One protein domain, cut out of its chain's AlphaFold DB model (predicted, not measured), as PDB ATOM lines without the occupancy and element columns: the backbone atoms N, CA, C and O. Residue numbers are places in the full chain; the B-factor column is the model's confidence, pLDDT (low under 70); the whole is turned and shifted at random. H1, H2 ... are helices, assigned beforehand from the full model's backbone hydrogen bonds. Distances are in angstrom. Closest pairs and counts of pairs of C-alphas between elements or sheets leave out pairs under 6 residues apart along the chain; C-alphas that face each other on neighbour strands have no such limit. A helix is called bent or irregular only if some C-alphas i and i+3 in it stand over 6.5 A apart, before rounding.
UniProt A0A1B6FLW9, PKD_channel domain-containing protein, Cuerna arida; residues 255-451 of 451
ATOM      1  N   LEU A 255     -37.591 -48.879 -47.426       78.00
ATOM      2  CA  LEU A 255     -38.530 -47.843 -46.988       78.00
ATOM      3  C   LEU A 255     -37.860 -46.481 -46.736       78.00
ATOM      4  O   LEU A 255     -38.460 -45.455 -47.047       78.00
ATOM      5  N   ASN A 256     -36.616 -46.443 -46.245       80.38
ATOM      6  CA  ASN A 256     -35.898 -45.183 -46.018       80.38
ATOM      7  C   ASN A 256     -35.696 -44.394 -47.313       80.38
ATOM      8  O   ASN A 256     -35.842 -43.171 -47.324       80.38
ATOM      9  N   VAL A 257     -35.395 -45.095 -48.409       85.38
ATOM     10  CA  VAL A 257     -35.203 -44.487 -49.730       85.38
ATOM     11  C   VAL A 257     -36.521 -43.908 -50.241       85.38
ATOM     12  O   VAL A 257     -36.542 -42.808 -50.788       85.38
ATOM     13  N   ILE A 258     -37.636 -44.602 -49.996       87.75
ATOM     14  CA  ILE A 258     -38.978 -44.142 -50.378       87.75
ATOM     15  C   ILE A 258     -39.356 -42.866 -49.613       87.75
ATOM     16  O   ILE A 258     -39.795 -41.894 -50.228       87.75
ATOM     17  N   PHE A 259     -39.149 -42.827 -48.291       86.31
ATOM     18  CA  PHE A 259     -39.419 -41.624 -47.492       86.31
ATOM     19  C   PHE A 259     -38.524 -40.445 -47.892       86.31
ATOM     20  O   PHE A 259     -39.012 -39.319 -47.975       86.31
ATOM     21  N   LEU A 260     -37.248 -40.697 -48.203       89.06
ATOM     22  CA  LEU A 260     -36.329 -39.674 -48.702       89.06
ATOM     23  C   LEU A 260     -36.789 -39.111 -50.054       89.06
ATOM     24  O   LEU A 260     -36.865 -37.895 -50.223       89.06
ATOM     25  N   MET A 261     -37.147 -39.982 -51.000       90.81
ATOM     26  CA  MET A 261     -37.682 -39.572 -52.299       90.81
ATOM     27  C   MET A 261     -38.955 -38.735 -52.127       90.81
ATOM     28  O   MET A 261     -39.086 -37.672 -52.735       90.81
ATOM     29  N   TYR A 262     -39.871 -39.168 -51.259       90.12
ATOM     30  CA  TYR A 262     -41.095 -38.426 -50.971       90.12
ATOM     31  C   TYR A 262     -40.810 -37.054 -50.337       90.12
ATOM     32  O   TYR A 262     -41.452 -36.072 -50.709       90.12
ATOM     33  N   ALA A 263     -39.826 -36.954 -49.437       89.56
ATOM     34  CA  ALA A 263     -39.397 -35.679 -48.865       89.56
ATOM     35  C   ALA A 263     -38.870 -34.723 -49.949       89.56
ATOM     36  O   ALA A 263     -39.305 -33.575 -50.013       89.56
ATOM     37  N   ILE A 264     -38.006 -35.201 -50.854       92.75
ATOM     38  CA  ILE A 264     -37.452 -34.399 -51.960       92.75
ATOM     39  C   ILE A 264     -38.564 -33.921 -52.907       92.75
ATOM     40  O   ILE A 264     -38.634 -32.738 -53.250       92.75
ATOM     41  N   LEU A 265     -39.480 -34.810 -53.300       92.69
ATOM     42  CA  LEU A 265     -40.621 -34.453 -54.151       92.69
ATOM     43  C   LEU A 265     -41.567 -33.461 -53.454       92.69
ATOM     44  O   LEU A 265     -42.077 -32.534 -54.082       92.69
ATOM     45  N   GLY A 266     -41.784 -33.621 -52.147       90.00
ATOM     46  CA  GLY A 266     -42.584 -32.705 -51.339       90.00
ATOM     47  C   GLY A 266     -41.972 -31.306 -51.262       90.00
ATOM     48  O   GLY A 266     -42.667 -30.322 -51.513       90.00
ATOM     49  N   ILE A 267     -40.669 -31.216 -50.983       91.44
ATOM     50  CA  ILE A 267     -39.932 -29.948 -50.914       91.44
ATOM     51  C   ILE A 267     -39.933 -29.247 -52.275       91.44
ATOM     52  O   ILE A 267     -40.279 -28.070 -52.355       91.44
ATOM     53  N   THR A 268     -39.604 -29.958 -53.358       92.31
ATOM     54  CA  THR A 268     -39.577 -29.363 -54.708       92.31
ATOM     55  C   THR A 268     -40.954 -28.843 -55.121       92.31
ATOM     56  O   THR A 268     -41.057 -27.713 -55.597       92.31
ATOM     57  N   LYS A 269     -42.031 -29.595 -54.850       90.69
ATOM     58  CA  LYS A 269     -43.412 -29.135 -55.059       90.69
ATOM     59  C   LYS A 269     -43.723 -27.863 -54.260       90.69
ATOM     60  O   LYS A 269     -44.316 -26.937 -54.811       90.69
ATOM     61  N   LEU A 270     -43.346 -27.799 -52.980       89.00
ATOM     62  CA  LEU A 270     -43.592 -26.620 -52.142       89.00
ATOM     63  C   LEU A 270     -42.830 -25.391 -52.645       89.00
ATOM     64  O   LEU A 270     -43.417 -24.316 -52.705       89.00
ATOM     65  N   ILE A 271     -41.574 -25.555 -53.072       89.69
ATOM     66  CA  ILE A 271     -40.773 -24.471 -53.659       89.69
ATOM     67  C   ILE A 271     -41.405 -23.977 -54.965       89.69
ATOM     68  O   ILE A 271     -41.523 -22.771 -55.168       89.69
ATOM     69  N   MET A 272     -41.878 -24.878 -55.833       89.38
ATOM     70  CA  MET A 272     -42.586 -24.482 -57.058       89.38
ATOM     71  C   MET A 272     -43.859 -23.679 -56.749       89.38
ATOM     72  O   MET A 272     -44.114 -22.660 -57.389       89.38
ATOM     73  N   ILE A 273     -44.649 -24.099 -55.757       88.38
ATOM     74  CA  ILE A 273     -45.859 -23.372 -55.338       88.38
ATOM     75  C   ILE A 273     -45.492 -22.007 -54.745       88.38
ATOM     76  O   ILE A 273     -46.134 -21.006 -55.056       88.38
ATOM     77  N   LEU A 274     -44.443 -21.948 -53.927       89.12
ATOM     78  CA  LEU A 274     -43.969 -20.703 -53.332       89.12
ATOM     79  C   LEU A 274     -43.526 -19.700 -54.406       89.12
ATOM     80  O   LEU A 274     -43.927 -18.539 -54.358       89.12
ATOM     81  N   ASN A 275     -42.768 -20.163 -55.403       89.50
ATOM     82  CA  ASN A 275     -42.267 -19.330 -56.497       89.50
ATOM     83  C   ASN A 275     -43.376 -18.846 -57.443       89.50
ATOM     84  O   ASN A 275     -43.236 -17.792 -58.053       89.50
ATOM     85  N   THR A 276     -44.464 -19.606 -57.588       87.81
ATOM     86  CA  THR A 276     -45.559 -19.267 -58.514       87.81
ATOM     87  C   THR A 276     -46.628 -18.382 -57.882       87.81
ATOM     88  O   THR A 276     -47.134 -17.481 -58.544       87.81
ATOM     89  N   VAL A 277     -46.993 -18.629 -56.621       85.94
ATOM     90  CA  VAL A 277     -48.129 -17.959 -55.961       85.94
ATOM     91  C   VAL A 277     -47.665 -16.818 -55.037       85.94
ATOM     92  O   VAL A 277     -48.435 -15.890 -54.781       85.94
ATOM     93  N   GLY A 278     -46.409 -16.842 -54.574       85.62
ATOM     94  CA  GLY A 278     -45.845 -15.881 -53.619       85.62
ATOM     95  C   GLY A 278     -46.051 -16.276 -52.148       85.62
ATOM     96  O   GLY A 278     -46.831 -17.165 -51.818       85.62
ATOM     97  N   VAL A 279     -45.335 -15.615 -51.227       84.88
ATOM     98  CA  VAL A 279     -45.281 -15.992 -49.793       84.88
ATOM     99  C   VAL A 279     -46.607 -15.746 -49.054       84.88
ATOM    100  O   VAL A 279     -47.006 -16.531 -48.195       84.88
ATOM    101  N   THR A 280     -47.321 -14.668 -49.376       81.44
ATOM    102  CA  THR A 280     -48.527 -14.239 -48.643       81.44
ATOM    103  C   THR A 280     -49.710 -15.183 -48.860       81.44
ATOM    104  O   THR A 280     -50.383 -15.608 -47.922       81.44
ATOM    105  N   THR A 281     -49.941 -15.571 -50.106       82.56
ATOM    106  CA  THR A 281     -50.938 -16.568 -50.520       82.56
ATOM    107  C   THR A 281     -50.551 -17.978 -50.074       82.56
ATOM    108  O   THR A 281     -51.421 -18.784 -49.733       82.56
ATOM    109  N   PHE A 282     -49.248 -18.274 -50.008       85.19
ATOM    110  CA  PHE A 282     -48.734 -19.541 -49.493       85.19
ATOM    111  C   PHE A 282     -49.129 -19.763 -48.026       85.19
ATOM    112  O   PHE A 282     -49.671 -20.817 -47.699       85.19
ATOM    113  N   VAL A 283     -48.921 -18.767 -47.157       84.44
ATOM    114  CA  VAL A 283     -49.204 -18.888 -45.711       84.44
ATOM    115  C   VAL A 283     -50.702 -18.784 -45.396       84.44
ATOM    116  O   VAL A 283     -51.182 -19.389 -44.441       84.44
ATOM    117  N   THR A 284     -51.473 -18.056 -46.204       83.94
ATOM    118  CA  THR A 284     -52.923 -17.889 -45.976       83.94
ATOM    119  C   THR A 284     -53.752 -19.098 -46.420       83.94
ATOM    120  O   THR A 284     -54.848 -19.325 -45.908       83.94
ATOM    121  N   SER A 285     -53.246 -19.910 -47.351       86.50
ATOM    122  CA  SER A 285     -53.942 -21.101 -47.839       86.50
ATOM    123  C   SER A 285     -53.814 -22.279 -46.868       86.50
ATOM    124  O   SER A 285     -52.739 -22.860 -46.703       86.50
ATOM    125  N   PHE A 286     -54.946 -22.726 -46.311       84.00
ATOM    126  CA  PHE A 286     -55.009 -23.905 -45.434       84.00
ATOM    127  C   PHE A 286     -54.365 -25.154 -46.058       84.00
ATOM    128  O   PHE A 286     -53.642 -25.884 -45.389       84.00
ATOM    129  N   TRP A 287     -54.597 -25.410 -47.350       85.25
ATOM    130  CA  TRP A 287     -54.065 -26.607 -48.017       85.25
ATOM    131  C   TRP A 287     -52.562 -26.541 -48.255       85.25
ATOM    132  O   TRP A 287     -51.907 -27.579 -48.283       85.25
ATOM    133  N   THR A 288     -52.031 -25.335 -48.425       86.94
ATOM    134  CA  THR A 288     -50.595 -25.119 -48.577       86.94
ATOM    135  C   THR A 288     -49.896 -25.283 -47.228       86.94
ATOM    136  O   THR A 288     -48.896 -25.989 -47.149       86.94
ATOM    137  N   MET A 289     -50.486 -24.753 -46.150       85.56
ATOM    138  CA  MET A 289     -50.033 -24.992 -44.772       85.56
ATOM    139  C   MET A 289     -50.127 -26.470 -44.369       85.56
ATOM    140  O   MET A 289     -49.239 -26.994 -43.701       85.56
ATOM    141  N   TYR A 290     -51.168 -27.168 -44.818       88.75
ATOM    142  CA  TYR A 290     -51.313 -28.610 -44.641       88.75
ATOM    143  C   TYR A 290     -50.208 -29.402 -45.361       88.75
ATOM    144  O   TYR A 290     -49.596 -30.283 -44.759       88.75
ATOM    145  N   ASP A 291     -49.936 -29.089 -46.636       88.25
ATOM    146  CA  ASP A 291     -48.866 -29.737 -47.406       88.25
ATOM    147  C   ASP A 291     -47.485 -29.439 -46.785       88.25
ATOM    148  O   ASP A 291     -46.645 -30.338 -46.721       88.25
ATOM    149  N   LEU A 292     -47.269 -28.220 -46.268       88.12
ATOM    150  CA  LEU A 292     -46.071 -27.845 -45.510       88.12
ATOM    151  C   LEU A 292     -45.918 -28.696 -44.244       88.12
ATOM    152  O   LEU A 292     -44.871 -29.307 -44.047       88.12
ATOM    153  N   GLY A 293     -46.968 -28.789 -43.421       88.12
ATOM    154  CA  GLY A 293     -46.963 -29.605 -42.205       88.12
ATOM    155  C   GLY A 293     -46.658 -31.075 -42.493       88.12
ATOM    156  O   GLY A 293     -45.827 -31.679 -41.819       88.12
ATOM    157  N   LEU A 294     -47.246 -31.634 -43.556       89.44
ATOM    158  CA  LEU A 294     -46.977 -33.007 -43.983       89.44
ATOM    159  C   LEU A 294     -45.497 -33.210 -44.343       89.44
ATOM    160  O   LEU A 294     -44.894 -34.190 -43.908       89.44
ATOM    161  N   VAL A 295     -44.897 -32.293 -45.110       89.62
ATOM    162  CA  VAL A 295     -43.469 -32.362 -45.461       89.62
ATOM    163  C   VAL A 295     -42.586 -32.235 -44.216       89.62
ATOM    164  O   VAL A 295     -41.646 -33.015 -44.073       89.62
ATOM    165  N   CYS A 296     -42.914 -31.339 -43.281       88.19
ATOM    166  CA  CYS A 296     -42.198 -31.221 -42.009       88.19
ATOM    167  C   CYS A 296     -42.226 -32.528 -41.207       88.19
ATOM    168  O   CYS A 296     -41.177 -32.974 -40.750       88.19
ATOM    169  N   ILE A 297     -43.388 -33.179 -41.081       88.50
ATOM    170  CA  ILE A 297     -43.506 -34.450 -40.353       88.50
ATOM    171  C   ILE A 297     -42.691 -35.553 -41.048       88.50
ATOM    172  O   ILE A 297     -42.002 -36.308 -40.365       88.50
ATOM    173  N   VAL A 298     -42.701 -35.635 -42.386       89.94
ATOM    174  CA  VAL A 298     -41.890 -36.626 -43.123       89.94
ATOM    175  C   VAL A 298     -40.395 -36.405 -42.903       89.94
ATOM    176  O   VAL A 298     -39.663 -37.366 -42.673       89.94
ATOM    177  N   ILE A 299     -39.934 -35.154 -42.959       87.50
ATOM    178  CA  ILE A 299     -38.529 -34.817 -42.708       87.50
ATOM    179  C   ILE A 299     -38.156 -35.177 -41.266       87.50
ATOM    180  O   ILE A 299     -37.158 -35.864 -41.052       87.50
ATOM    181  N   SER A 300     -38.978 -34.792 -40.285       85.81
ATOM    182  CA  SER A 300     -38.761 -35.135 -38.874       85.81
ATOM    183  C   SER A 300     -38.729 -36.646 -38.642       85.81
ATOM    184  O   SER A 300     -37.879 -37.129 -37.896       85.81
ATOM    185  N   TYR A 301     -39.595 -37.408 -39.312       86.69
ATOM    186  CA  TYR A 301     -39.586 -38.870 -39.277       86.69
ATOM    187  C   TYR A 301     -38.293 -39.450 -39.863       86.69
ATOM    188  O   TYR A 301     -37.653 -40.287 -39.227       86.69
ATOM    189  N   PHE A 302     -37.873 -38.987 -41.047       85.94
ATOM    190  CA  PHE A 302     -36.648 -39.457 -41.693       85.94
ATOM    191  C   PHE A 302     -35.421 -39.196 -40.811       85.94
ATOM    192  O   PHE A 302     -34.624 -40.100 -40.566       85.94
ATOM    193  N   LEU A 303     -35.303 -37.980 -40.279       83.69
ATOM    194  CA  LEU A 303     -34.217 -37.593 -39.384       83.69
ATOM    195  C   LEU A 303     -34.234 -38.391 -38.079       83.69
ATOM    196  O   LEU A 303     -33.200 -38.926 -37.684       83.69
ATOM    197  N   GLY A 304     -35.401 -38.517 -37.441       80.75
ATOM    198  CA  GLY A 304     -35.566 -39.297 -36.215       80.75
ATOM    199  C   GLY A 304     -35.173 -40.761 -36.408       80.75
ATOM    200  O   GLY A 304     -34.463 -41.324 -35.581       80.75
ATOM    201  N   HIS A 305     -35.537 -41.360 -37.543       81.38
ATOM    202  CA  HIS A 305     -35.142 -42.728 -37.868       81.38
ATOM    203  C   HIS A 305     -33.625 -42.876 -38.092       81.38
ATOM    204  O   HIS A 305     -33.039 -43.875 -37.675       81.38
ATOM    205  N   ARG A 306     -32.951 -41.885 -38.700       82.56
ATOM    206  CA  ARG A 306     -31.480 -41.902 -38.840       82.56
ATOM    207  C   ARG A 306     -30.775 -41.778 -37.493       82.56
ATOM    208  O   ARG A 306     -29.812 -42.505 -37.265       82.56
ATOM    209  N   VAL A 307     -31.274 -40.915 -36.606       80.56
ATOM    210  CA  VAL A 307     -30.792 -40.823 -35.218       80.56
ATOM    211  C   VAL A 307     -30.953 -42.170 -34.518       80.56
ATOM    212  O   VAL A 307     -29.980 -42.679 -33.976       80.56
ATOM    213  N   TYR A 308     -32.133 -42.791 -34.608       80.50
ATOM    214  CA  TYR A 308     -32.398 -44.100 -34.009       80.50
ATOM    215  C   TYR A 308     -31.413 -45.177 -34.488       80.50
ATOM    216  O   TYR A 308     -30.816 -45.866 -33.663       80.50
ATOM    217  N   LEU A 309     -31.190 -45.298 -35.803       80.38
ATOM    218  CA  LEU A 309     -30.237 -46.272 -36.349       80.38
ATOM    219  C   LEU A 309     -28.819 -46.028 -35.820       80.38
ATOM    220  O   LEU A 309     -28.163 -46.968 -35.374       80.38
ATOM    221  N   PHE A 310     -28.374 -44.773 -35.801       80.81
ATOM    222  CA  PHE A 310     -27.054 -44.410 -35.299       80.81
ATOM    223  C   PHE A 310     -26.896 -44.715 -33.802       80.81
ATOM    224  O   PHE A 310     -25.961 -45.412 -33.404       80.81
ATOM    225  N   THR A 311     -27.842 -44.281 -32.968       78.94
ATOM    226  CA  THR A 311     -27.836 -44.569 -31.529       78.94
ATOM    227  C   THR A 311     -27.886 -46.071 -31.264       78.94
ATOM    228  O   THR A 311     -27.161 -46.557 -30.401       78.94
ATOM    229  N   SER A 312     -28.666 -46.828 -32.044       78.69
ATOM    230  CA  SER A 312     -28.729 -48.287 -31.912       78.69
ATOM    231  C   SER A 312     -27.397 -48.960 -32.239       78.69
ATOM    232  O   SER A 312     -27.003 -49.877 -31.524       78.69
ATOM    233  N   SER A 313     -26.661 -48.477 -33.249       80.38
ATOM    234  CA  SER A 313     -25.329 -49.005 -33.571       80.38
ATOM    235  C   SER A 313     -24.297 -48.707 -32.486       80.38
ATOM    236  O   SER A 313     -23.555 -49.609 -32.105       80.38
ATOM    237  N   LEU A 314     -24.296 -47.486 -31.938       79.62
ATOM    238  CA  LEU A 314     -23.394 -47.114 -30.846       79.62
ATOM    239  C   LEU A 314     -23.662 -47.951 -29.600       79.62
ATOM    240  O   LEU A 314     -22.740 -48.467 -28.980       79.62
ATOM    241  N   GLN A 315     -24.935 -48.113 -29.257       77.19
ATOM    242  CA  GLN A 315     -25.321 -48.867 -28.081       77.19
ATOM    243  C   GLN A 315     -25.041 -50.362 -28.245       77.19
ATOM    244  O   GLN A 315     -24.635 -51.020 -27.295       77.19
ATOM    245  N   TYR A 316     -25.209 -50.906 -29.450       78.69
ATOM    246  CA  TYR A 316     -24.807 -52.276 -29.746       78.69
ATOM    247  C   TYR A 316     -23.292 -52.474 -29.564       78.69
ATOM    248  O   TYR A 316     -22.872 -53.458 -28.961       78.69
ATOM    249  N   GLU A 317     -22.473 -51.521 -30.013       79.25
ATOM    250  CA  GLU A 317     -21.021 -51.549 -29.814       79.25
ATOM    251  C   GLU A 317     -20.632 -51.402 -28.330       79.25
ATOM    252  O   GLU A 317     -19.758 -52.117 -27.843       79.25
ATOM    253  N   GLU A 318     -21.305 -50.521 -27.582       77.75
ATOM    254  CA  GLU A 318     -21.102 -50.358 -26.136       77.75
ATOM    255  C   GLU A 318     -21.472 -51.635 -25.375       77.75
ATOM    256  O   GLU A 318     -20.716 -52.061 -24.508       77.75
ATOM    257  N   LEU A 319     -22.564 -52.309 -25.747       76.19
ATOM    258  CA  LEU A 319     -22.948 -53.602 -25.170       76.19
ATOM    259  C   LEU A 319     -21.922 -54.700 -25.462       76.19
ATOM    260  O   LEU A 319     -21.678 -55.549 -24.610       76.19
ATOM    261  N   GLN A 320     -21.298 -54.684 -26.640       76.19
ATOM    262  CA  GLN A 320     -20.211 -55.612 -26.949       76.19
ATOM    263  C   GLN A 320     -18.943 -55.320 -26.132       76.19
ATOM    264  O   GLN A 320     -18.229 -56.254 -25.773       76.19
ATOM    265  N   LYS A 321     -18.662 -54.046 -25.823       77.81
ATOM    266  CA  LYS A 321     -17.453 -53.611 -25.097       77.81
ATOM    267  C   LYS A 321     -17.579 -53.675 -23.575       77.81
ATOM    268  O   LYS A 321     -16.615 -54.036 -22.913       77.81
ATOM    269  N   SER A 322     -18.735 -53.304 -23.024       69.06
ATOM    270  CA  SER A 322     -18.959 -53.147 -21.580       69.06
ATOM    271  C   SER A 322     -18.970 -54.472 -20.808       69.06
ATOM    272  O   SER A 322     -19.014 -54.455 -19.580       69.06
ATOM    273  N   GLY A 323     -18.907 -55.608 -21.504       66.31
ATOM    274  CA  GLY A 323     -18.962 -56.931 -20.897       66.31
ATOM    275  C   GLY A 323     -20.373 -57.316 -20.447       66.31
ATOM    276  O   GLY A 323     -21.352 -56.624 -20.714       66.31
ATOM    277  N   LYS A 324     -20.482 -58.481 -19.803       69.81
ATOM    278  CA  LYS A 324     -21.764 -59.097 -19.419       69.81
ATOM    279  C   LYS A 324     -22.228 -58.712 -18.008       69.81
ATOM    280  O   LYS A 324     -23.377 -58.977 -17.674       69.81
ATOM    281  N   ASP A 325     -21.356 -58.095 -17.213       70.75
ATOM    282  CA  ASP A 325     -21.568 -57.874 -15.774       70.75
ATOM    283  C   ASP A 325     -22.029 -56.450 -15.438       70.75
ATOM    284  O   ASP A 325     -22.134 -56.088 -14.271       70.75
ATOM    285  N   THR A 326     -22.315 -55.633 -16.454       77.00
ATOM    286  CA  THR A 326     -22.898 -54.302 -16.287       77.00
ATOM    287  C   THR A 326     -24.373 -54.314 -16.663       77.00
ATOM    288  O   THR A 326     -24.828 -55.094 -17.505       77.00
ATOM    289  N   HIS A 327     -25.164 -53.453 -16.029       76.19
ATOM    290  CA  HIS A 327     -26.575 -53.323 -16.369       76.19
ATOM    291  C   HIS A 327     -26.750 -52.782 -17.800       76.19
ATOM    292  O   HIS A 327     -26.260 -51.703 -18.136       76.19
ATOM    293  N   SER A 328     -27.487 -53.511 -18.645       72.88
ATOM    294  CA  SER A 328     -27.740 -53.093 -20.028       72.88
ATOM    295  C   SER A 328     -28.962 -52.170 -20.131       72.88
ATOM    296  O   SER A 328     -30.075 -52.514 -19.726       72.88
ATOM    297  N   GLN A 329     -28.762 -50.976 -20.696       72.88
ATOM    298  CA  GLN A 329     -29.732 -49.876 -20.624       72.88
ATOM    299  C   GLN A 329     -30.340 -49.545 -21.991       72.88
ATOM    300  O   GLN A 329     -29.770 -48.772 -22.749       72.88
ATOM    301  N   PHE A 330     -31.539 -50.043 -22.312       75.19
ATOM    302  CA  PHE A 330     -32.211 -49.773 -23.606       75.19
ATOM    303  C   PHE A 330     -33.106 -48.525 -23.625       75.19
ATOM    304  O   PHE A 330     -33.751 -48.212 -24.623       75.19
ATOM    305  N   HIS A 331     -33.129 -47.774 -22.530       74.69
ATOM    306  CA  HIS A 331     -34.036 -46.655 -22.293       74.69
ATOM    307  C   HIS A 331     -33.989 -45.538 -23.338       74.69
ATOM    308  O   HIS A 331     -35.042 -45.044 -23.746       74.69
ATOM    309  N   ARG A 332     -32.798 -45.182 -23.831       75.31
ATOM    310  CA  ARG A 332     -32.656 -44.179 -24.894       75.31
ATOM    311  C   ARG A 332     -33.322 -44.629 -26.197       75.31
ATOM    312  O   ARG A 332     -34.077 -43.866 -26.791       75.31
ATOM    313  N   LEU A 333     -33.110 -45.882 -26.592       77.75
ATOM    314  CA  LEU A 333     -33.732 -46.460 -27.785       77.75
ATOM    315  C   LEU A 333     -35.249 -46.576 -27.637       77.75
ATOM    316  O   LEU A 333     -35.977 -46.311 -28.591       77.75
ATOM    317  N   ILE A 334     -35.730 -46.925 -26.440       77.06
ATOM    318  CA  ILE A 334     -37.167 -46.973 -26.135       77.06
ATOM    319  C   ILE A 334     -37.783 -45.589 -26.338       77.06
ATOM    320  O   ILE A 334     -38.831 -45.468 -26.970       77.06
ATOM    321  N   PHE A 335     -37.123 -44.547 -25.832       75.88
ATOM    322  CA  PHE A 335     -37.562 -43.168 -26.003       75.88
ATOM    323  C   PHE A 335     -37.644 -42.777 -27.488       75.88
ATOM    324  O   PHE A 335     -38.703 -42.353 -27.952       75.88
ATOM    325  N   ASP A 336     -36.570 -42.983 -28.254       75.94
ATOM    326  CA  ASP A 336     -36.538 -42.623 -29.677       75.94
ATOM    327  C   ASP A 336     -37.598 -43.408 -30.490       75.94
ATOM    328  O   ASP A 336     -38.232 -42.864 -31.400       75.94
ATOM    329  N   LEU A 337     -37.878 -44.662 -30.115       77.56
ATOM    330  CA  LEU A 337     -38.928 -45.489 -30.716       77.56
ATOM    331  C   LEU A 337     -40.343 -44.964 -30.424       77.56
ATOM    332  O   LEU A 337     -41.204 -44.988 -31.309       77.56
ATOM    333  N   HIS A 338     -40.607 -44.463 -29.215       76.44
ATOM    334  CA  HIS A 338     -41.888 -43.818 -28.902       76.44
ATOM    335  C   HIS A 338     -42.094 -42.548 -29.732       76.44
ATOM    336  O   HIS A 338     -43.172 -42.376 -30.305       76.44
ATOM    337  N   LEU A 339     -41.058 -41.710 -29.882       76.69
ATOM    338  CA  LEU A 339     -41.112 -40.529 -30.756       76.69
ATOM    339  C   LEU A 339     -41.482 -40.920 -32.189       76.69
ATOM    340  O   LEU A 339     -42.374 -40.331 -32.802       76.69
ATOM    341  N   PHE A 340     -40.812 -41.946 -32.711       78.38
ATOM    342  CA  PHE A 340     -41.053 -42.472 -34.047       78.38
ATOM    343  C   PHE A 340     -42.495 -42.960 -34.226       78.38
ATOM    344  O   PHE A 340     -43.128 -42.650 -35.236       78.38
ATOM    345  N   ARG A 341     -43.050 -43.674 -33.238       79.56
ATOM    346  CA  ARG A 341     -44.445 -44.143 -33.269       79.56
ATOM    347  C   ARG A 341     -45.441 -42.986 -33.317       79.56
ATOM    348  O   ARG A 341     -46.398 -43.052 -34.086       79.56
ATOM    349  N   ILE A 342     -45.205 -41.924 -32.546       82.44
ATOM    350  CA  ILE A 342     -46.046 -40.717 -32.569       82.44
ATOM    351  C   ILE A 342     -45.991 -40.059 -33.954       82.44
ATOM    352  O   ILE A 342     -47.035 -39.785 -34.547       82.44
ATOM    353  N   LEU A 343     -44.789 -39.867 -34.511       84.12
ATOM    354  CA  LEU A 343     -44.607 -39.291 -35.848       84.12
ATOM    355  C   LEU A 343     -45.281 -40.136 -36.937       84.12
ATOM    356  O   LEU A 343     -45.944 -39.586 -37.813       84.12
ATOM    357  N   LEU A 344     -45.162 -41.463 -36.868       86.31
ATOM    358  CA  LEU A 344     -45.824 -42.375 -37.799       86.31
ATOM    359  C   LEU A 344     -47.356 -42.279 -37.697       86.31
ATOM    360  O   LEU A 344     -48.036 -42.248 -38.722       86.31
ATOM    361  N   GLY A 345     -47.897 -42.179 -36.480       88.81
ATOM    362  CA  GLY A 345     -49.325 -41.960 -36.251       88.81
ATOM    363  C   GLY A 345     -49.822 -40.650 -36.868       88.81
ATOM    364  O   GLY A 345     -50.843 -40.637 -37.559       88.81
ATOM    365  N   LEU A 346     -49.061 -39.563 -36.703       87.69
ATOM    366  CA  LEU A 346     -49.352 -38.279 -37.345       87.69
ATOM    367  C   LEU A 346     -49.291 -38.390 -38.876       87.69
ATOM    368  O   LEU A 346     -50.208 -37.935 -39.558       87.69
ATOM    369  N   LEU A 347     -48.272 -39.050 -39.436       89.88
ATOM    370  CA  LEU A 347     -48.186 -39.295 -40.881       89.88
ATOM    371  C   LEU A 347     -49.403 -40.057 -41.405       89.88
ATOM    372  O   LEU A 347     -49.955 -39.679 -42.437       89.88
ATOM    373  N   PHE A 348     -49.845 -41.094 -40.692       91.25
ATOM    374  CA  PHE A 348     -51.031 -41.860 -41.062       91.25
ATOM    375  C   PHE A 348     -52.297 -40.996 -41.026       91.25
ATOM    376  O   PHE A 348     -53.080 -41.011 -41.975       91.25
ATOM    377  N   MET A 349     -52.470 -40.179 -39.983       91.50
ATOM    378  CA  MET A 349     -53.593 -39.245 -39.873       91.50
ATOM    379  C   MET A 349     -53.643 -38.275 -41.066       91.50
ATOM    380  O   MET A 349     -54.686 -38.128 -41.707       91.50
ATOM    381  N   PHE A 350     -52.515 -37.649 -41.412       89.62
ATOM    382  CA  PHE A 350     -52.426 -36.770 -42.578       89.62
ATOM    383  C   PHE A 350     -52.665 -37.557 -43.883       89.62
ATOM    384  O   PHE A 350     -53.447 -37.146 -44.740       89.62
ATOM    385  N   ALA A 351     -52.075 -38.739 -44.051       88.88
ATOM    386  CA  ALA A 351     -52.324 -39.567 -45.231       88.88
ATOM    387  C   ALA A 351     -53.826 -39.859 -45.417       88.88
ATOM    388  O   ALA A 351     -54.354 -39.675 -46.514       88.88
ATOM    389  N   MET A 352     -54.539 -40.193 -44.338       89.56
ATOM    390  CA  MET A 352     -55.985 -40.424 -44.357       89.56
ATOM    391  C   MET A 352     -56.778 -39.180 -44.775       89.56
ATOM    392  O   MET A 352     -57.638 -39.273 -45.653       89.56
ATOM    393  N   ILE A 353     -56.465 -37.997 -44.233       86.94
ATOM    394  CA  ILE A 353     -57.114 -36.733 -44.637       86.94
ATOM    395  C   ILE A 353     -56.899 -36.460 -46.134       86.94
ATOM    396  O   ILE A 353     -57.824 -36.043 -46.844       86.94
ATOM    397  N   ARG A 354     -55.692 -36.728 -46.647       87.00
ATOM    398  CA  ARG A 354     -55.378 -36.571 -48.074       87.00
ATOM    399  C   ARG A 354     -56.160 -37.560 -48.940       87.00
ATOM    400  O   ARG A 354     -56.713 -37.141 -49.957       87.00
ATOM    401  N   THR A 355     -56.279 -38.819 -48.527       84.81
ATOM    402  CA  THR A 355     -57.102 -39.824 -49.218       84.81
ATOM    403  C   THR A 355     -58.574 -39.409 -49.251       84.81
ATOM    404  O   THR A 355     -59.186 -39.397 -50.318       84.81
ATOM    405  N   LEU A 356     -59.126 -38.933 -48.129       81.75
ATOM    406  CA  LEU A 356     -60.493 -38.398 -48.067       81.75
ATOM    407  C   LEU A 356     -60.699 -37.194 -48.996       81.75
ATOM    408  O   LEU A 356     -61.791 -36.990 -49.526       81.75
ATOM    409  N   ARG A 357     -59.661 -36.381 -49.236       76.69
ATOM    410  CA  ARG A 357     -59.715 -35.296 -50.227       76.69
ATOM    411  C   ARG A 357     -59.777 -35.832 -51.658       76.69
ATOM    412  O   ARG A 357     -60.507 -35.249 -52.458       76.69
ATOM    413  N   LEU A 358     -59.038 -36.893 -51.981       76.94
ATOM    414  CA  LEU A 358     -59.024 -37.505 -53.316       76.94
ATOM    415  C   LEU A 358     -60.348 -38.210 -53.643       76.94
ATOM    416  O   LEU A 358     -60.819 -38.130 -54.773       76.94
ATOM    417  N   LEU A 359     -61.018 -38.791 -52.644       71.94
ATOM    418  CA  LEU A 359     -62.336 -39.419 -52.809       71.94
ATOM    419  C   LEU A 359     -63.458 -38.426 -53.188       71.94
ATOM    420  O   LEU A 359     -64.518 -38.835 -53.651       71.94
ATOM    421  N   LYS A 360     -63.223 -37.107 -53.092       64.50
ATOM    422  CA  LYS A 360     -64.185 -36.051 -53.481       64.50
ATOM    423  C   LYS A 360     -64.441 -35.949 -54.994       64.50
ATOM    424  O   LYS A 360     -65.238 -35.102 -55.410       64.50
ATOM    425  N   TYR A 361     -63.766 -36.757 -55.813       60.28
ATOM    426  CA  TYR A 361     -63.860 -36.713 -57.276       60.28
ATOM    427  C   TYR A 361     -65.025 -37.525 -57.880       60.28
ATOM    428  O   TYR A 361     -65.290 -37.386 -59.072       60.28
ATOM    429  N   GLY A 362     -65.790 -38.281 -57.082       58.97
ATOM    430  CA  GLY A 362     -67.037 -38.917 -57.525       58.97
ATOM    431  C   GLY A 362     -68.221 -37.943 -57.483       58.97
ATOM    432  O   GLY A 362     -68.824 -37.758 -56.434       58.97
ATOM    433  N   THR A 363     -68.554 -37.310 -58.615       60.78
ATOM    434  CA  THR A 363     -69.590 -36.263 -58.831       60.78
ATOM    435  C   THR A 363     -69.346 -34.899 -58.150       60.78
ATOM    436  O   THR A 363     -69.626 -34.671 -56.975       60.78
ATOM    437  N   ARG A 364     -68.882 -33.922 -58.950       59.56
ATOM    438  CA  ARG A 364     -68.546 -32.534 -58.547       59.56
ATOM    439  C   ARG A 364     -69.655 -31.804 -57.766       59.56
ATOM    440  O   ARG A 364     -69.354 -30.955 -56.933       59.56
ATOM    441  N   ILE A 365     -70.922 -32.137 -58.020       60.09
ATOM    442  CA  ILE A 365     -72.088 -31.488 -57.394       60.09
ATOM    443  C   ILE A 365     -72.260 -31.939 -55.935       60.09
ATOM    444  O   ILE A 365     -72.546 -31.116 -55.065       60.09
ATOM    445  N   ILE A 366     -72.041 -33.225 -55.641       61.44
ATOM    446  CA  ILE A 366     -72.185 -33.777 -54.286       61.44
ATOM    447  C   ILE A 366     -71.040 -33.280 -53.396       61.44
ATOM    448  O   ILE A 366     -71.274 -32.830 -52.273       61.44
ATOM    449  N   SER A 367     -69.811 -33.248 -53.918       63.38
ATOM    450  CA  SER A 367     -68.644 -32.810 -53.147       63.38
ATOM    451  C   SER A 367     -68.584 -31.298 -52.896       63.38
ATOM    452  O   SER A 367     -68.042 -30.874 -51.871       63.38
ATOM    453  N   GLN A 368     -69.159 -30.463 -53.773       64.56
ATOM    454  CA  GLN A 368     -69.324 -29.030 -53.499       64.56
ATOM    455  C   GLN A 368     -70.417 -28.768 -52.462       64.56
ATOM    456  O   GLN A 368     -70.156 -28.043 -51.502       64.56
ATOM    457  N   LYS A 369     -71.593 -29.401 -52.587       67.19
ATOM    458  CA  LYS A 369     -72.671 -29.267 -51.591       67.19
ATOM    459  C   LYS A 369     -72.194 -29.669 -50.196       67.19
ATOM    460  O   LYS A 369     -72.367 -28.900 -49.263       67.19
ATOM    461  N   GLN A 370     -71.484 -30.790 -50.062       68.06
ATOM    462  CA  GLN A 370     -70.912 -31.224 -48.780       68.06
ATOM    463  C   GLN A 370     -69.950 -30.194 -48.161       68.06
ATOM    464  O   GLN A 370     -70.004 -29.966 -46.955       68.06
ATOM    465  N   LYS A 371     -69.093 -29.536 -48.961       70.56
ATOM    466  CA  LYS A 371     -68.188 -28.481 -48.460       70.56
ATOM    467  C   LYS A 371     -68.952 -27.261 -47.954       70.56
ATOM    468  O   LYS A 371     -68.630 -26.767 -46.880       70.56
ATOM    469  N   TYR A 372     -69.942 -26.791 -48.711       75.50
ATOM    470  CA  TYR A 372     -70.753 -25.637 -48.323       75.50
ATOM    471  C   TYR A 372     -71.601 -25.930 -47.082       75.50
ATOM    472  O   TYR A 372     -71.627 -25.117 -46.160       75.50
ATOM    473  N   THR A 373     -72.215 -27.115 -47.005       82.44
ATOM    474  CA  THR A 373     -72.974 -27.543 -45.824       82.44
ATOM    475  C   THR A 373     -72.083 -27.624 -44.586       82.44
ATOM    476  O   THR A 373     -72.466 -27.119 -43.531       82.44
ATOM    477  N   LEU A 374     -70.881 -28.205 -44.703       79.06
ATOM    478  CA  LEU A 374     -69.936 -28.295 -43.588       79.06
ATOM    479  C   LEU A 374     -69.430 -26.909 -43.167       79.06
ATOM    480  O   LEU A 374     -69.398 -26.621 -41.978       79.06
ATOM    481  N   TYR A 375     -69.088 -26.040 -44.122       82.81
ATOM    482  CA  TYR A 375     -68.612 -24.681 -43.846       82.81
ATOM    483  C   TYR A 375     -69.657 -23.848 -43.094       82.81
ATOM    484  O   TYR A 375     -69.337 -23.215 -42.093       82.81
ATOM    485  N   PHE A 376     -70.919 -23.903 -43.525       87.12
ATOM    486  CA  PHE A 376     -72.003 -23.174 -42.867       87.12
ATOM    487  C   PHE A 376     -72.369 -23.762 -41.495       87.12
ATOM    488  O   PHE A 376     -72.777 -23.038 -40.587       87.12
ATOM    489  N   SER A 377     -72.212 -25.078 -41.326       88.19
ATOM    490  CA  SER A 377     -72.532 -25.772 -40.071       88.19
ATOM    491  C   SER A 377     -71.387 -25.740 -39.055       88.19
ATOM    492  O   SER A 377     -71.641 -25.889 -37.862       88.19
ATOM    493  N   TRP A 378     -70.142 -25.522 -39.494       86.19
ATOM    494  CA  TRP A 378     -68.944 -25.576 -38.651       86.19
ATOM    495  C   TRP A 378     -69.012 -24.678 -37.406       86.19
ATOM    496  O   TRP A 378     -68.728 -25.191 -36.327       86.19
ATOM    497  N   PRO A 379     -69.453 -23.403 -37.473       91.06
ATOM    498  CA  PRO A 379     -69.539 -22.561 -36.278       91.06
ATOM    499  C   PRO A 379     -70.514 -23.119 -35.236       91.06
ATOM    500  O   PRO A 379     -70.239 -23.068 -34.042       91.06
ATOM    501  N   LYS A 380     -71.641 -23.692 -35.688       91.00
ATOM    502  CA  LYS A 380     -72.662 -24.286 -34.812       91.00
ATOM    503  C   LYS A 380     -72.166 -25.581 -34.181       91.00
ATOM    504  O   LYS A 380     -72.326 -25.769 -32.981       91.00
ATOM    505  N   ILE A 381     -71.539 -26.444 -34.982       91.56
ATOM    506  CA  ILE A 381     -70.930 -27.687 -34.499       91.56
ATOM    507  C   ILE A 381     -69.855 -27.356 -33.466       91.56
ATOM    508  O   ILE A 381     -69.876 -27.939 -32.393       91.56
ATOM    509  N   LEU A 382     -68.980 -26.386 -33.746       90.88
ATOM    510  CA  LEU A 382     -67.916 -25.965 -32.835       90.88
ATOM    511  C   LEU A 382     -68.473 -25.456 -31.500       90.88
ATOM    512  O   LEU A 382     -67.969 -25.811 -30.441       90.88
ATOM    513  N   TRP A 383     -69.545 -24.664 -31.528       93.38
ATOM    514  CA  TRP A 383     -70.193 -24.208 -30.297       93.38
ATOM    515  C   TRP A 383     -70.811 -25.366 -29.505       93.38
ATOM    516  O   TRP A 383     -70.615 -25.463 -28.296       93.38
ATOM    517  N   MET A 384     -71.518 -26.278 -30.179       93.25
ATOM    518  CA  MET A 384     -72.102 -27.452 -29.524       93.25
ATOM    519  C   MET A 384     -71.039 -28.400 -28.968       93.25
ATOM    520  O   MET A 384     -71.224 -28.933 -27.878       93.25
ATOM    521  N   THR A 385     -69.925 -28.608 -29.673       93.31
ATOM    522  CA  THR A 385     -68.833 -29.455 -29.180       93.31
ATOM    523  C   THR A 385     -68.146 -28.824 -27.981       93.31
ATOM    524  O   THR A 385     -67.859 -29.543 -27.031       93.31
ATOM    525  N   LEU A 386     -67.942 -27.503 -27.965       94.00
ATOM    526  CA  LEU A 386     -67.415 -26.808 -26.788       94.00
ATOM    527  C   LEU A 386     -68.333 -26.981 -25.574       94.00
ATOM    528  O   LEU A 386     -67.849 -27.343 -24.507       94.00
ATOM    529  N   VAL A 387     -69.645 -26.798 -25.742       95.00
ATOM    530  CA  VAL A 387     -70.626 -27.020 -24.665       95.00
ATOM    531  C   VAL A 387     -70.632 -28.481 -24.204       95.00
ATOM    532  O   VAL A 387     -70.675 -28.760 -23.010       95.00
ATOM    533  N   LEU A 388     -70.552 -29.436 -25.129       94.56
ATOM    534  CA  LEU A 388     -70.487 -30.850 -24.772       94.56
ATOM    535  C   LEU A 388     -69.208 -31.169 -23.986       94.56
ATOM    536  O   LEU A 388     -69.272 -31.864 -22.976       94.56
ATOM    537  N   ILE A 389     -68.059 -30.641 -24.414       93.00
ATOM    538  CA  ILE A 389     -66.775 -30.823 -23.727       93.00
ATOM    539  C   ILE A 389     -66.834 -30.228 -22.319       93.00
ATOM    540  O   ILE A 389     -66.382 -30.880 -21.380       93.00
ATOM    541  N   THR A 390     -67.409 -29.035 -22.135       93.44
ATOM    542  CA  THR A 390     -67.522 -28.428 -20.799       93.44
ATOM    543  C   THR A 390     -68.447 -29.228 -19.887       93.44
ATOM    544  O   THR A 390     -68.097 -29.452 -18.729       93.44
ATOM    545  N   ILE A 391     -69.573 -29.731 -20.402       94.56
ATOM    546  CA  ILE A 391     -70.479 -30.603 -19.644       94.56
ATOM    547  C   ILE A 391     -69.763 -31.897 -19.249       94.56
ATOM    548  O   ILE A 391     -69.739 -32.237 -18.067       94.56
ATOM    549  N   LEU A 392     -69.127 -32.593 -20.195       91.19
ATOM    550  CA  LEU A 392     -68.400 -33.835 -19.918       91.19
ATOM    551  C   LEU A 392     -67.261 -33.618 -18.916       91.19
ATOM    552  O   LEU A 392     -67.099 -34.414 -17.995       91.19
ATOM    553  N   PHE A 393     -66.518 -32.518 -19.043       87.94
ATOM    554  CA  PHE A 393     -65.465 -32.159 -18.100       87.94
ATOM    555  C   PHE A 393     -66.025 -31.875 -16.700       87.94
ATOM    556  O   PHE A 393     -65.465 -32.336 -15.707       87.94
ATOM    557  N   SER A 394     -67.151 -31.162 -16.604       90.50
ATOM    558  CA  SER A 394     -67.809 -30.895 -15.321       90.50
ATOM    559  C   SER A 394     -68.318 -32.177 -14.650       90.50
ATOM    560  O   SER A 394     -68.080 -32.374 -13.459       90.50
ATOM    561  N   LEU A 395     -68.919 -33.095 -15.417       89.50
ATOM    562  CA  LEU A 395     -69.369 -34.401 -14.931       89.50
ATOM    563  C   LEU A 395     -68.190 -35.253 -14.460       89.50
ATOM    564  O   LEU A 395     -68.246 -35.829 -13.377       89.50
ATOM    565  N   GLN A 396     -67.098 -35.284 -15.228       85.75
ATOM    566  CA  GLN A 396     -65.877 -35.986 -14.836       85.75
ATOM    567  C   GLN A 396     -65.332 -35.455 -13.502       85.75
ATOM    568  O   GLN A 396     -64.951 -36.242 -12.637       85.75
ATOM    569  N   ARG A 397     -65.318 -34.128 -13.307       83.31
ATOM    570  CA  ARG A 397     -64.866 -33.502 -12.055       83.31
ATOM    571  C   ARG A 397     -65.792 -33.802 -10.880       83.31
ATOM    572  O   ARG A 397     -65.291 -34.064  -9.790       83.31
ATOM    573  N   LEU A 398     -67.106 -33.803 -11.100       86.00
ATOM    574  CA  LEU A 398     -68.084 -34.156 -10.074       86.00
ATOM    575  C   LEU A 398     -67.899 -35.606  -9.609       86.00
ATOM    576  O   LEU A 398     -67.793 -35.851  -8.412       86.00
ATOM    577  N   VAL A 399     -67.786 -36.551 -10.549       84.94
ATOM    578  CA  VAL A 399     -67.561 -37.972 -10.238       84.94
ATOM    579  C   VAL A 399     -66.247 -38.165  -9.477       84.94
ATOM    580  O   VAL A 399     -66.234 -38.818  -8.434       84.94
ATOM    581  N   ALA A 400     -65.163 -37.538  -9.943       78.38
ATOM    582  CA  ALA A 400     -63.862 -37.584  -9.276       78.38
ATOM    583  C   ALA A 400     -63.932 -37.074  -7.825       78.38
ATOM    584  O   ALA A 400     -63.395 -37.711  -6.922       78.38
ATOM    585  N   TYR A 401     -64.645 -35.966  -7.593       80.00
ATOM    586  CA  TYR A 401     -64.863 -35.428  -6.250       80.00
ATOM    587  C   TYR A 401     -65.657 -36.398  -5.363       80.00
ATOM    588  O   TYR A 401     -65.259 -36.652  -4.231       80.00
ATOM    589  N   THR A 402     -66.743 -36.990  -5.878       80.81
ATOM    590  CA  THR A 402     -67.585 -37.916  -5.095       80.81
ATOM    591  C   THR A 402     -66.888 -39.222  -4.727       80.81
ATOM    592  O   THR A 402     -67.112 -39.744  -3.640       80.81
ATOM    593  N   LEU A 403     -66.036 -39.745  -5.609       75.69
ATOM    594  CA  LEU A 403     -65.312 -40.994  -5.374       75.69
ATOM    595  C   LEU A 403     -64.012 -40.781  -4.585       75.69
ATOM    596  O   LEU A 403     -63.319 -41.751  -4.293       75.69
ATOM    597  N   ASN A 404     -63.662 -39.528  -4.259       64.62
ATOM    598  CA  ASN A 404     -62.357 -39.140  -3.716       64.62
ATOM    599  C   ASN A 404     -61.175 -39.705  -4.534       64.62
ATOM    600  O   ASN A 404     -60.066 -39.886  -4.035       64.62
ATOM    601  N   THR A 405     -61.424 -39.999  -5.809       58.69
ATOM    602  CA  THR A 405     -60.419 -40.431  -6.769       58.69
ATOM    603  C   THR A 405     -60.049 -39.205  -7.576       58.69
ATOM    604  O   THR A 405     -60.846 -38.723  -8.388       58.69
ATOM    605  N   LEU A 406     -58.836 -38.698  -7.389       51.84
ATOM    606  CA  LEU A 406     -58.227 -37.833  -8.386       51.84
ATOM    607  C   LEU A 406     -58.086 -38.688  -9.646       51.84
ATOM    608  O   LEU A 406     -57.129 -39.431  -9.751       51.84
ATOM    609  N   TYR A 407     -59.052 -38.647 -10.569       49.34
ATOM    610  CA  TYR A 407     -58.805 -39.091 -11.937       49.34
ATOM    611  C   TYR A 407     -57.857 -38.062 -12.530       49.34
ATOM    612  O   TYR A 407     -58.300 -36.953 -12.865       49.34
ATOM    613  N   PRO A 408     -56.563 -38.362 -12.638       50.47
ATOM    614  CA  PRO A 408     -55.679 -37.426 -13.262       50.47
ATOM    615  C   PRO A 408     -55.880 -37.544 -14.768       50.47
ATOM    616  O   PRO A 408     -56.079 -38.612 -15.355       50.47
ATOM    617  N   ILE A 409     -55.868 -36.396 -15.422       49.50
ATOM    618  CA  ILE A 409     -55.829 -36.359 -16.872       49.50
ATOM    619  C   ILE A 409     -54.445 -36.904 -17.256       49.50
ATOM    620  O   ILE A 409     -53.445 -36.366 -16.791       49.50
ATOM    621  N   ARG A 410     -54.379 -37.912 -18.140       52.66
ATOM    622  CA  ARG A 410     -53.148 -38.555 -18.674       52.66
ATOM    623  C   ARG A 410     -52.127 -37.608 -19.355       52.66
ATOM    624  O   ARG A 410     -51.223 -38.084 -20.040       52.66
ATOM    625  N   ILE A 411     -52.248 -36.286 -19.192       53.69
ATOM    626  CA  ILE A 411     -51.245 -35.272 -19.568       53.69
ATOM    627  C   ILE A 411     -49.908 -35.537 -18.850       53.69
ATOM    628  O   ILE A 411     -48.853 -35.205 -19.391       53.69
ATOM    629  N   SER A 412     -49.932 -36.195 -17.686       57.38
ATOM    630  CA  SER A 412     -48.746 -36.685 -16.971       57.38
ATOM    631  C   SER A 412     -47.775 -37.441 -17.891       57.38
ATOM    632  O   SER A 412     -46.572 -37.192 -17.827       57.38
ATOM    633  N   ASN A 413     -48.275 -38.254 -18.836       63.22
ATOM    634  CA  ASN A 413     -47.462 -38.991 -19.821       63.22
ATOM    635  C   ASN A 413     -46.561 -38.087 -20.666       63.22
ATOM    636  O   ASN A 413     -45.387 -38.401 -20.861       63.22
ATOM    637  N   LEU A 414     -47.075 -36.946 -21.129       64.44
ATOM    638  CA  LEU A 414     -46.281 -35.966 -21.874       64.44
ATOM    639  C   LEU A 414     -45.222 -35.312 -20.981       64.44
ATOM    640  O   LEU A 414     -44.097 -35.084 -21.427       64.44
ATOM    641  N   ALA A 415     -45.551 -35.045 -19.716       68.88
ATOM    642  CA  ALA A 415     -44.609 -34.477 -18.757       68.88
ATOM    643  C   ALA A 415     -43.477 -35.459 -18.409       68.88
ATOM    644  O   ALA A 415     -42.308 -35.073 -18.445       68.88
ATOM    645  N   ALA A 416     -43.789 -36.733 -18.159       68.56
ATOM    646  CA  ALA A 416     -42.785 -37.770 -17.924       68.56
ATOM    647  C   ALA A 416     -41.905 -38.007 -19.156       68.56
ATOM    648  O   ALA A 416     -40.692 -38.188 -19.030       68.56
ATOM    649  N   TYR A 417     -42.488 -37.935 -20.353       68.62
ATOM    650  CA  TYR A 417     -41.739 -38.012 -21.602       68.62
ATOM    651  C   TYR A 417     -40.777 -36.829 -21.757       68.62
ATOM    652  O   TYR A 417     -39.592 -37.016 -22.027       68.62
ATOM    653  N   ARG A 418     -41.252 -35.606 -21.498       72.12
ATOM    654  CA  ARG A 418     -40.422 -34.396 -21.502       72.12
ATOM    655  C   ARG A 418     -39.283 -34.483 -20.481       72.12
ATOM    656  O   ARG A 418     -38.157 -34.116 -20.804       72.12
ATOM    657  N   MET A 419     -39.552 -34.973 -19.271       71.81
ATOM    658  CA  MET A 419     -38.515 -35.172 -18.253       71.81
ATOM    659  C   MET A 419     -37.483 -36.214 -18.687       71.81
ATOM    660  O   MET A 419     -36.284 -35.943 -18.620       71.81
ATOM    661  N   SER A 420     -37.940 -37.352 -19.216       72.56
ATOM    662  CA  SER A 420     -37.066 -38.396 -19.760       72.56
ATOM    663  C   SER A 420     -36.183 -37.863 -20.887       72.56
ATOM    664  O   SER A 420     -34.995 -38.170 -20.924       72.56
ATOM    665  N   PHE A 421     -36.727 -37.009 -21.764       70.06
ATOM    666  CA  PHE A 421     -35.949 -36.347 -22.808       70.06
ATOM    667  C   PHE A 421     -34.809 -35.524 -22.215       70.06
ATOM    668  O   PHE A 421     -33.660 -35.747 -22.570       70.06
ATOM    669  N   TYR A 422     -35.084 -34.604 -21.287       70.25
ATOM    670  CA  TYR A 422     -34.027 -33.762 -20.716       70.25
ATOM    671  C   TYR A 422     -32.947 -34.567 -19.984       70.25
ATOM    672  O   TYR A 422     -31.771 -34.217 -20.076       70.25
ATOM    673  N   GLN A 423     -33.335 -35.641 -19.296       72.56
ATOM    674  CA  GLN A 423     -32.416 -36.501 -18.546       72.56
ATOM    675  C   GLN A 423     -31.521 -37.319 -19.480       72.56
ATOM    676  O   GLN A 423     -30.304 -37.314 -19.325       72.56
ATOM    677  N   LEU A 424     -32.109 -37.952 -20.499       68.62
ATOM    678  CA  LEU A 424     -31.389 -38.793 -21.458       68.62
ATOM    679  C   LEU A 424     -30.713 -38.004 -22.584       68.62
ATOM    680  O   LEU A 424     -30.016 -38.592 -23.412       68.62
ATOM    681  N   SER A 425     -30.969 -36.699 -22.698       57.44
ATOM    682  CA  SER A 425     -30.424 -35.847 -23.759       57.44
ATOM    683  C   SER A 425     -29.145 -35.108 -23.360       57.44
ATOM    684  O   SER A 425     -28.535 -34.477 -24.227       57.44
ATOM    685  N   LYS A 426     -28.707 -35.178 -22.096       52.91
ATOM    686  CA  LYS A 426     -27.375 -34.694 -21.708       52.91
ATOM    687  C   LYS A 426     -26.310 -35.682 -22.223       52.91
ATOM    688  O   LYS A 426     -26.477 -36.890 -22.072       52.91
ATOM    689  N   PRO A 427     -25.258 -35.206 -22.911       47.06
ATOM    690  CA  PRO A 427     -24.446 -36.062 -23.770       47.06
ATOM    691  C   PRO A 427     -23.476 -36.971 -22.998       47.06
ATOM    692  O   PRO A 427     -22.664 -36.487 -22.217       47.06
ATOM    693  N   LYS A 428     -23.467 -38.263 -23.358       47.09
ATOM    694  CA  LYS A 428     -22.238 -39.083 -23.464       47.09
ATOM    695  C   LYS A 428     -21.600 -39.002 -24.868       47.09
ATOM    696  O   LYS A 428     -20.563 -39.605 -25.112       47.09
ATOM    697  N   VAL A 429     -22.217 -38.274 -25.807       45.41
ATOM    698  CA  VAL A 429     -21.751 -38.160 -27.201       45.41
ATOM    699  C   VAL A 429     -20.718 -37.026 -27.319       45.41
ATOM    700  O   VAL A 429     -21.009 -35.917 -26.862       45.41
ATOM    701  N   PRO A 430     -19.540 -37.257 -27.929       40.38
ATOM    702  CA  PRO A 430     -18.524 -36.226 -28.115       40.38
ATOM    703  C   PRO A 430     -19.044 -35.032 -28.932       40.38
ATOM    704  O   PRO A 430     -19.935 -35.146 -29.776       40.38
ATOM    705  N   SER A 431     -18.469 -33.864 -28.646       42.47
ATOM    706  CA  SER A 431     -18.895 -32.513 -29.039       42.47
ATOM    707  C   SER A 431     -19.018 -32.227 -30.546       42.47
ATOM    708  O   SER A 431     -19.514 -31.158 -30.904       42.47
ATOM    709  N   GLU A 432     -18.643 -33.152 -31.433       44.41
ATOM    710  CA  GLU A 432     -18.696 -32.964 -32.891       44.41
ATOM    711  C   GLU A 432     -20.100 -33.123 -33.509       44.41
ATOM    712  O   GLU A 432     -20.357 -32.574 -34.577       44.41
ATOM    713  N   ASN A 433     -21.064 -33.759 -32.830       51.09
ATOM    714  CA  ASN A 433     -22.390 -34.064 -33.404       51.09
ATOM    715  C   ASN A 433     -23.549 -33.195 -32.865       51.09
ATOM    716  O   ASN A 433     -24.675 -33.663 -32.681       51.09
ATOM    717  N   ARG A 434     -23.317 -31.891 -32.651       49.31
ATOM    718  CA  ARG A 434     -24.365 -30.918 -32.243       49.31
ATOM    719  C   ARG A 434     -25.540 -30.811 -33.229       49.31
ATOM    720  O   ARG A 434     -26.646 -30.443 -32.831       49.31
ATOM    721  N   THR A 435     -25.328 -31.148 -34.497       51.62
ATOM    722  CA  THR A 435     -26.351 -31.126 -35.556       51.62
ATOM    723  C   THR A 435     -27.466 -32.144 -35.308       51.62
ATOM    724  O   THR A 435     -28.640 -31.802 -35.426       51.62
ATOM    725  N   PHE A 436     -27.135 -33.361 -34.870       51.69
ATOM    726  CA  PHE A 436     -28.116 -34.412 -34.568       51.69
ATOM    727  C   PHE A 436     -29.004 -34.081 -33.363       51.69
ATOM    728  O   PHE A 436     -30.198 -34.387 -33.367       51.69
ATOM    729  N   PHE A 437     -28.457 -33.379 -32.369       51.38
ATOM    730  CA  PHE A 437     -29.219 -32.873 -31.226       51.38
ATOM    731  C   PHE A 437     -30.265 -31.834 -31.657       51.38
ATOM    732  O   PHE A 437     -31.431 -31.927 -31.279       51.38
ATOM    733  N   LEU A 438     -29.881 -30.884 -32.518       53.62
ATOM    734  CA  LEU A 438     -30.808 -29.894 -33.079       53.62
ATOM    735  C   LEU A 438     -31.909 -30.546 -33.934       53.62
ATOM    736  O   LEU A 438     -33.049 -30.086 -33.916       53.62
ATOM    737  N   LEU A 439     -31.600 -31.646 -34.626       55.47
ATOM    738  CA  LEU A 439     -32.554 -32.399 -35.450       55.47
ATOM    739  C   LEU A 439     -33.574 -33.181 -34.598       55.47
ATOM    740  O   LEU A 439     -34.760 -33.192 -34.924       55.47
ATOM    741  N   SER A 440     -33.151 -33.759 -33.468       50.94
ATOM    742  CA  SER A 440     -34.057 -34.361 -32.472       50.94
ATOM    743  C   SER A 440     -34.947 -33.305 -31.797       50.94
ATOM    744  O   SER A 440     -36.149 -33.524 -31.618       50.94
ATOM    745  N   CYS A 441     -34.398 -32.118 -31.512       55.09
ATOM    746  CA  CYS A 441     -35.162 -30.964 -31.033       55.09
ATOM    747  C   CYS A 441     -36.188 -30.474 -32.064       55.09
ATOM    748  O   CYS A 441     -37.302 -30.141 -31.677       55.09
ATOM    749  N   PHE A 442     -35.863 -30.470 -33.362       57.91
ATOM    750  CA  PHE A 442     -36.806 -30.101 -34.423       57.91
ATOM    751  C   PHE A 442     -37.948 -31.118 -34.556       57.91
ATOM    752  O   PHE A 442     -39.114 -30.730 -34.613       57.91
ATOM    753  N   ALA A 443     -37.641 -32.419 -34.518       53.97
ATOM    754  CA  ALA A 443     -38.664 -33.463 -34.508       53.97
ATOM    755  C   ALA A 443     -39.577 -33.359 -33.274       53.97
ATOM    756  O   ALA A 443     -40.797 -33.446 -33.400       53.97
ATOM    757  N   SER A 444     -38.998 -33.084 -32.104       53.72
ATOM    758  CA  SER A 444     -39.741 -32.875 -30.855       53.72
ATOM    759  C   SER A 444     -40.571 -31.587 -30.879       53.72
ATOM    760  O   SER A 444     -41.707 -31.587 -30.420       53.72
ATOM    761  N   PHE A 445     -40.053 -30.502 -31.460       57.69
ATOM    762  CA  PHE A 445     -40.772 -29.238 -31.639       57.69
ATOM    763  C   PHE A 445     -41.991 -29.409 -32.548       57.69
ATOM    764  O   PHE A 445     -43.068 -28.925 -32.218       57.69
ATOM    765  N   VAL A 446     -41.855 -30.158 -33.647       57.12
ATOM    766  CA  VAL A 446     -42.985 -30.501 -34.523       57.12
ATOM    767  C   VAL A 446     -44.030 -31.318 -33.757       57.12
ATOM    768  O   VAL A 446     -45.212 -31.016 -33.850       57.12
ATOM    769  N   VAL A 447     -43.630 -32.295 -32.939       52.91
ATOM    770  CA  VAL A 447     -44.590 -33.044 -32.108       52.91
ATOM    771  C   VAL A 447     -45.297 -32.131 -31.101       52.91
ATOM    772  O   VAL A 447     -46.510 -32.212 -30.990       52.91
ATOM    773  N   ILE A 448     -44.585 -31.219 -30.432       49.56
ATOM    774  CA  ILE A 448     -45.160 -30.284 -29.443       49.56
ATOM    775  C   ILE A 448     -46.100 -29.247 -30.080       49.56
ATOM    776  O   ILE A 448     -46.994 -28.740 -29.414       49.56
ATOM    777  N   PHE A 449     -45.890 -28.880 -31.345       47.09
ATOM    778  CA  PHE A 449     -46.728 -27.881 -32.018       47.09
ATOM    779  C   PHE A 449     -47.985 -28.484 -32.660       47.09
ATOM    780  O   PHE A 449     -48.952 -27.764 -32.910       47.09
ATOM    781  N   PHE A 450     -47.960 -29.783 -32.972       42.12
ATOM    782  CA  PHE A 450     -49.049 -30.487 -33.659       42.12
ATOM    783  C   PHE A 450     -49.841 -31.458 -32.764       42.12
ATOM    784  O   PHE A 450     -50.876 -31.957 -33.214       42.12
ATOM    785  N   VAL A 451     -49.383 -31.720 -31.536       37.34
ATOM    786  CA  VAL A 451     -50.082 -32.465 -30.468       37.34
ATOM    787  C   VAL A 451     -50.387 -31.500 -29.337       37.34
ATOM    788  O   VAL A 451     -51.547 -31.512 -28.870       37.34
TER     789      VAL A 451
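AT A GLANCE: This is residues 255 to 451 of the 451 residues of the protein "PKD_channel domain-containing protein" of Cuerna arida (UniProt A0A1B6FLW9). A long helical hairpin, H3 and H4, makes the core; H1 packs along H3, H7 packs slantwise on H3, and the long bent helix H5 swings out from the end of H4, so that H4, H5, the link of residues 403 to 411 and H6 frame a wide open triangle. Much of H5, residues 372 to 395, sticks out free. The printed part has 197 residues with seven named helices, H1 to H7 in order, and no named strand: all helix. It is loose, with a radius of gyration of the C-alphas of 22.5 A, and flat, spanning 69 by 59 by 30 A.

HOW THE PARTS SIT: Begin with H5, residues 364 to 402, assigned as one helix by its hydrogen bonds but bent: C-alphas 376 and 379 are 7.1 A apart, and arms H5a, residues 364 to 376, and H5b, residues 379 to 402, stand at a steep tilt of 55 degrees. H5a is close to but not clearly touching H4, residues 331 to 361; the closest C-alphas, of Lys 360 and Ser 367, are 5.5 A apart. H4 forms a hairpin with the hub H3, residues 286 to 321: they touch at a shallow tilt of 27 degrees, opposite ways, closest at C-alphas Tyr 301 and Leu 343, 6.1 A. Residues 291 to 302 of H3 touch H1, residues 255 to 277, at a shallow tilt of 31 degrees, opposite ways; C-alphas Gly 266 and Val 295 are closest, 6.0 A. Residues 296 to 307 of H3 touch H7, residues 431 to 450, at a steep tilt of 43 degrees; C-alphas Ser 300 and Ala 443 are closest, 4.7 A. H2, residues 279 to 284, and H3 only just touch, only at the corner, with 3 pairs of C-alphas within 8 A, closest at Phe 282 and Thr 288, 6.0 A. Residues 332 to 335 of H4 touch H6, residues 412 to 424, closest at C-alphas Arg 332 and Leu 424, 6.5 A. Every O i to N i+4 pair is within hydrogen-bond range in H1, H2, H3, H5a, H5b and H6; in H4 it is 25 of 27, in H7 13 of 16.

IN THESE COORDINATES: Find C-alpha 379 at (-69.539, -22.561, -36.278); from there H5b runs 34.8 A to C-alpha 402. H3 spans 52.0 A, H4 47.0 A, H1 32.6 A from C-alpha 255 at (-38.530, -47.843, -46.988). H7 is irregular, with C-alphas 432 and 435 8.3 A apart, and ends at C-alpha 450, (-49.049, -30.487, -33.659).

THE WHOLE: The C-alphas farthest apart, of Asp 325 and Ile 365, are 70.6 A apart. The printed part has no cut and no long link. Mean pLDDT of the printed part is 76.0; residues 322 to 324, 360 to 370, 404 to 417 and 424 to 451 are under 70.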